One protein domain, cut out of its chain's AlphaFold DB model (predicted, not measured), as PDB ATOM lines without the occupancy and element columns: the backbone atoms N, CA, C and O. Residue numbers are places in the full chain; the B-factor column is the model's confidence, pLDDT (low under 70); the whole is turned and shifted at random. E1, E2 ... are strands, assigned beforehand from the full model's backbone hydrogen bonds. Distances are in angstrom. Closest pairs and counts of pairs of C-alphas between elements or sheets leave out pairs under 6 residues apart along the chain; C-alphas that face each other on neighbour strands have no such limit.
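What this domain is: This is residues 37 to 81 of the 81 residues of an uncharacterized protein of Ignavibacteriae bacterium (UniProt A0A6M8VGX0). Four strands, E1 to E4, lie side by side in chain order as a single twisted sheet with both faces bare, and residues 77 to 81 run on past E4 as a tail. The printed part has 45 residues, no named helix and an all-strand meander, each strand the antiparallel neighbour of the one before. It is only just loose, close to compact, with a radius of gyration of the C-alphas of 11.6 A and spans of 35 by 15 by 14 A.

How they stand to each other: E1, residues 37 to 43, and E2, residues 48 to 54, form an antiparallel hairpin at 160 degrees; N 39 and O 52 are within hydrogen-bond range at 2.9 A. E2 and E3, residues 60 to 67, form the next, at 163 degrees, with N 51 and O 64 at 2.8 A. E3 and E4, residues 72 to 76, form the third, at 167 degrees, with N 65 and O 73 at 2.8 A. The edge strands E1 and E4 are apart.

Where its parts are: E1 begins at C-alpha 37 (-6.436, 10.926, 9.794) and is 19.8 A long. E2 measures 19.3 A, E3 20.2 A. E4, 13.1 A, ends at C-alpha 76 (-10.058, 8.078, 23.699).

The domain as a whole: The C-alphas farthest apart, of Ala 45 and Glu 81, are 36.7 A apart. The printed part has no cut, and its three links between strands are tight. Residues 42 to 46 and 81 have pLDDT under 70.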
ATOM      1  N   LYS A  37      -5.731  11.696  10.822       84.81
ATOM      2  CA  LYS A  37      -6.436  10.926   9.794       84.81
ATOM      3  C   LYS A  37      -7.768  10.485  10.360       84.81
ATOM      4  O   LYS A  37      -7.809   9.948  11.462       84.81
ATOM      5  N   ILE A  38      -8.847  10.711   9.626       83.38
ATOM      6  CA  ILE A  38     -10.164  10.210   9.998       83.38
ATOM      7  C   ILE A  38     -10.567   9.147   8.994       83.38
ATOM      8  O   ILE A  38     -10.552   9.373   7.784       83.38
ATOM      9  N   HIS A  39     -10.929   7.992   9.529       83.25
ATOM     10  CA  HIS A  39     -11.433   6.862   8.783       83.25
ATOM     11  C   HIS A  39     -12.892   6.611   9.167       83.25
ATOM     12  O   HIS A  39     -13.246   6.674  10.347       83.25
ATOM     13  N   PHE A  40     -13.732   6.356   8.168       78.50
ATOM     14  CA  PHE A  40     -15.166   6.157   8.343       78.50
ATOM     15  C   PHE A  40     -15.546   4.724   7.998       78.50
ATOM     16  O   PHE A  40     -15.298   4.266   6.885       78.50
ATOM     17  N   GLU A  41     -16.216   4.065   8.933       75.44
ATOM     18  CA  GLU A  41     -16.832   2.757   8.737       75.44
ATOM     19  C   GLU A  41     -18.317   2.867   9.082       75.44
ATOM     20  O   GLU A  41     -18.696   3.486  10.077       75.44
ATOM     21  N   GLU A  42     -19.182   2.311   8.241       68.94
ATOM     22  CA  GLU A  42     -20.622   2.282   8.481       68.94
ATOM     23  C   GLU A  42     -21.069   0.829   8.569       68.94
ATOM     24  O   GLU A  42     -20.898   0.069   7.616       68.94
ATOM     25  N   ASP A  43     -21.638   0.447   9.714       68.31
ATOM     26  CA  ASP A  43     -22.328  -0.831   9.816       68.31
ATOM     27  C   ASP A  43     -23.785  -0.632   9.393       68.31
ATOM     28  O   ASP A  43     -24.616  -0.063  10.115       68.31
ATOM     29  N   HIS A  44     -24.080  -1.098   8.180       56.78
ATOM     30  CA  HIS A  44     -25.400  -1.014   7.571       56.78
ATOM     31  C   HIS A  44     -26.489  -1.742   8.377       56.78
ATOM     32  O   HIS A  44     -27.667  -1.446   8.176       56.78
ATOM     33  N   ALA A  45     -26.138  -2.673   9.275       60.84
ATOM     34  CA  ALA A  45     -27.117  -3.450  10.034       60.84
ATOM     35  C   ALA A  45     -27.701  -2.694  11.240       60.84
ATOM     36  O   ALA A  45     -28.860  -2.915  11.590       60.84
ATOM     37  N   GLU A  46     -26.940  -1.785  11.856       67.69
ATOM     38  CA  GLU A  46     -27.336  -1.139  13.120       67.69
ATOM     39  C   GLU A  46     -27.535   0.379  13.009       67.69
ATOM     40  O   GLU A  46     -27.942   1.034  13.970       67.69
ATOM     41  N   GLY A  47     -27.277   0.966  11.833       78.69
ATOM     42  CA  GLY A  47     -27.372   2.416  11.643       78.69
ATOM     43  C   GLY A  47     -26.396   3.176  12.545       78.69
ATOM     44  O   GLY A  47     -26.697   4.284  13.003       78.69
ATOM     45  N   ILE A  48     -25.256   2.549  12.843       83.50
ATOM     46  CA  ILE A  48     -24.167   3.114  13.630       83.50
ATOM     47  C   ILE A  48     -23.012   3.414  12.680       83.50
ATOM     48  O   ILE A  48     -22.474   2.533  12.011       83.50
ATOM     49  N   LYS A  49     -22.607   4.681  12.655       87.44
ATOM     50  CA  LYS A  49     -21.409   5.142  11.965       87.44
ATOM     51  C   LYS A  49     -20.246   5.187  12.945       87.44
ATOM     52  O   LYS A  49     -20.324   5.851  13.980       87.44
ATOM     53  N   ILE A  50     -19.164   4.503  12.608       86.50
ATOM     54  CA  ILE A  50     -17.927   4.459  13.378       86.50
ATOM     55  C   ILE A  50     -16.913   5.390  12.713       86.50
ATOM     56  O   ILE A  50     -16.721   5.398  11.497       86.50
ATOM     57  N   VAL A  51     -16.283   6.225  13.529       88.62
ATOM     58  CA  VAL A  51     -15.268   7.191  13.119       88.62
ATOM     59  C   VAL A  51     -13.997   6.894  13.898       88.62
ATOM     60  O   VAL A  51     -13.977   7.028  15.122       88.62
ATOM     61  N   LEU A  52     -12.944   6.494  13.192       89.38
ATOM     62  CA  LEU A  52     -11.629   6.242  13.770       89.38
ATOM     63  C   LEU A  52     -10.735   7.449  13.499       89.38
ATOM     64  O   LEU A  52     -10.438   7.761  12.346       89.38
ATOM     65  N   THR A  53     -10.291   8.117  14.558       89.75
ATOM     66  CA  THR A  53      -9.301   9.193  14.466       89.75
ATOM     67  C   THR A  53      -7.931   8.607  14.758       89.75
ATOM     68  O   THR A  53      -7.712   8.079  15.847       89.75
ATOM     69  N   LYS A  54      -7.000   8.726  13.814       88.06
ATOM     70  CA  LYS A  54      -5.607   8.306  13.966       88.06
ATOM     71  C   LYS A  54      -4.679   9.510  14.101       88.06
ATOM     72  O   LYS A  54      -4.952  10.579  13.542       88.06
ATOM     73  N   ASP A  55      -3.596   9.327  14.842       83.62
ATOM     74  CA  ASP A  55      -2.517  10.307  14.955       83.62
ATOM     75  C   ASP A  55      -1.554  10.268  13.749       83.62
ATOM     76  O   ASP A  55      -1.816   9.613  12.733       83.62
ATOM     77  N   ALA A  56      -0.455  11.022  13.839       80.44
ATOM     78  CA  ALA A  56       0.552  11.112  12.783       80.44
ATOM     79  C   ALA A  56       1.268   9.774  12.505       80.44
ATOM     80  O   ALA A  56       1.687   9.545  11.370       80.44
ATOM     81  N   ASP A  57       1.337   8.886  13.499       85.19
ATOM     82  CA  ASP A  57       1.999   7.581  13.428       85.19
ATOM     83  C   ASP A  57       1.033   6.453  13.011       85.19
ATOM     84  O   ASP A  57       1.418   5.290  12.916       85.19
ATOM     85  N   ASN A  58      -0.217   6.802  12.677       81.44
ATOM     86  CA  ASN A  58      -1.331   5.899  12.363       81.44
ATOM     87  C   ASN A  58      -1.870   5.082  13.547       81.44
ATOM     88  O   ASN A  58      -2.621   4.128  13.321       81.44
ATOM     89  N   ASN A  59      -1.573   5.465  14.787       86.31
ATOM     90  CA  ASN A  59      -2.202   4.846  15.950       86.31
ATOM     91  C   ASN A  59      -3.619   5.394  16.128       86.31
ATOM     92  O   ASN A  59      -3.868   6.582  15.907       86.31
ATOM     93  N   ILE A  60      -4.568   4.542  16.526       88.62
ATOM     94  CA  ILE A  60      -5.956   4.959  16.764       88.62
ATOM     95  C   ILE A  60      -6.002   5.766  18.057       88.62
ATOM     96  O   ILE A  60      -5.844   5.218  19.136       88.62
ATOM     97  N   LYS A  61      -6.267   7.065  17.961       90.25
ATOM     98  CA  LYS A  61      -6.344   7.978  19.106       90.25
ATOM     99  C   LYS A  61      -7.757   8.097  19.678       90.25
ATOM    100  O   LYS A  61      -7.936   8.337  20.869       90.25
ATOM    101  N   GLU A  62      -8.776   7.953  18.829       90.31
ATOM    102  CA  GLU A  62     -10.185   7.980  19.232       90.31
ATOM    103  C   GLU A  62     -11.019   7.033  18.361       90.31
ATOM    104  O   GLU A  62     -10.876   7.019  17.138       90.31
ATOM    105  N   ILE A  63     -11.942   6.306  18.991       91.62
ATOM    106  CA  ILE A  63     -13.027   5.574  18.327       91.62
ATOM    107  C   ILE A  63     -14.338   6.259  18.703       91.62
ATOM    108  O   ILE A  63     -14.696   6.303  19.880       91.62
ATOM    109  N   LYS A  64     -15.063   6.807  17.726       92.06
ATOM    110  CA  LYS A  64     -16.339   7.502  17.934       92.06
ATOM    111  C   LYS A  64     -17.476   6.761  17.232       92.06
ATOM    112  O   LYS A  64     -17.440   6.560  16.027       92.06
ATOM    113  N   PHE A  65     -18.506   6.418  17.994       90.94
ATOM    114  CA  PHE A  65     -19.744   5.801  17.537       90.94
ATOM    115  C   PHE A  65     -20.816   6.876  17.401       90.94
ATOM    116  O   PHE A  65     -21.043   7.646  18.337       90.94
ATOM    117  N   ILE A  66     -21.480   6.921  16.254       90.38
ATOM    118  CA  ILE A  66     -22.536   7.871  15.922       90.38
ATOM    119  C   ILE A  66     -23.771   7.056  15.556       90.38
ATOM    120  O   ILE A  66     -23.821   6.430  14.502       90.38
ATOM    121  N   CYS A  67     -24.766   7.052  16.433       88.06
ATOM    122  CA  CYS A  67     -26.055   6.440  16.146       88.06
ATOM    123  C   CYS A  67     -26.832   7.320  15.157       88.06
ATOM    124  O   CYS A  67     -26.753   8.548  15.215       88.06
ATOM    125  N   SER A  68     -27.646   6.707  14.301       85.81
ATOM    126  CA  SER A  68     -28.570   7.395  13.388       85.81
ATOM    127  C   SER A  68     -29.502   8.409  14.073       85.81
ATOM    128  O   SER A  68     -29.922   9.378  13.445       85.81
ATOM    129  N   CYS A  69     -29.776   8.257  15.375       87.12
ATOM    130  CA  CYS A  69     -30.539   9.226  16.172       87.12
ATOM    131  C   CYS A  69     -29.739  10.479  16.587       87.12
ATOM    132  O   CYS A  69     -30.266  11.347  17.284       87.12
ATOM    133  N   GLY A  70     -28.464  10.573  16.197       84.25
ATOM    134  CA  GLY A  70     -27.561  11.682  16.506       84.25
ATOM    135  C   GLY A  70     -26.823  11.556  17.841       84.25
ATOM    136  O   GLY A  70     -25.990  12.404  18.155       84.25
ATOM    137  N   GLN A  71     -27.087  10.510  18.632       90.50
ATOM    138  CA  GLN A  71     -26.312  10.242  19.845       90.50
ATOM    139  C   GLN A  71     -24.902   9.778  19.493       90.50
ATOM    140  O   GLN A  71     -24.712   8.923  18.627       90.50
ATOM    141  N   THR A  72     -23.916  10.305  20.216       92.81
ATOM    142  CA  THR A  72     -22.513   9.947  20.020       92.81
ATOM    143  C   THR A  72     -21.879   9.451  21.307       92.81
ATOM    144  O   THR A  72     -22.070  10.055  22.364       92.81
ATOM    145  N   LYS A  73     -21.062   8.405  21.211       92.31
ATOM    146  CA  LYS A  73     -20.129   7.988  22.267       92.31
ATOM    147  C   LYS A  73     -18.732   7.903  21.682       92.31
ATOM    148  O   LYS A  73     -18.591   7.504  20.532       92.31
ATOM    149  N   SER A  74     -17.708   8.249  22.449       93.06
ATOM    150  CA  SER A  74     -16.333   8.031  22.012       93.06
ATOM    151  C   SER A  74     -15.448   7.467  23.109       93.06
ATOM    152  O   SER A  74     -15.722   7.622  24.299       93.06
ATOM    153  N   ILE A  75     -14.412   6.762  22.669       93.06
ATOM    154  CA  ILE A  75     -13.360   6.180  23.489       93.06
ATOM    155  C   ILE A  75     -12.060   6.831  23.029       93.06
ATOM    156  O   ILE A  75     -11.684   6.689  21.865       93.06
ATOM    157  N   ALA A  76     -11.402   7.562  23.926       90.75
ATOM    158  CA  ALA A  76     -10.058   8.078  23.699       90.75
ATOM    159  C   ALA A  76      -9.039   7.032  24.167       90.75
ATOM    160  O   ALA A  76      -9.194   6.464  25.248       90.75
ATOM    161  N   LEU A  77      -8.028   6.780  23.342       88.00
ATOM    162  CA  LEU A  77      -6.955   5.831  23.618       88.00
ATOM    163  C   LEU A  77      -5.702   6.631  23.971       88.00
ATOM    164  O   LEU A  77      -5.248   7.461  23.179       88.00
ATOM    165  N   ASP A  78      -5.190   6.408  25.179       85.38
ATOM    166  CA  ASP A  78      -3.953   7.013  25.658       85.38
ATOM    167  C   ASP A  78      -2.864   5.943  25.710       85.38
ATOM    168  O   ASP A  78      -3.020   4.921  26.378       85.38
ATOM    169  N   TYR A  79      -1.792   6.172  24.955       80.44
ATOM    170  CA  TYR A  79      -0.651   5.267  24.834       80.44
ATOM    171  C   TYR A  79       0.567   5.774  25.615       80.44
ATOM    172  O   TYR A  79       1.679   5.307  25.380       80.44
ATOM    173  N   SER A  80       0.389   6.757  26.504       78.62
ATOM    174  CA  SER A  80       1.446   7.180  27.418       78.62
ATOM    175  C   SER A  80       1.659   6.128  28.516       78.62
ATOM    176  O   SER A  80       1.092   6.238  29.605       78.62
ATOM    177  N   GLU A  81       2.453   5.101  28.224       57.62
ATOM    178  CA  GLU A  81       3.167   4.324  29.249       57.62
ATOM    179  C   GLU A  81       4.569   4.898  29.490       57.62
ATOM    180  O   GLU A  81       5.227   5.309  28.504       57.62
TER     181      GLU A  81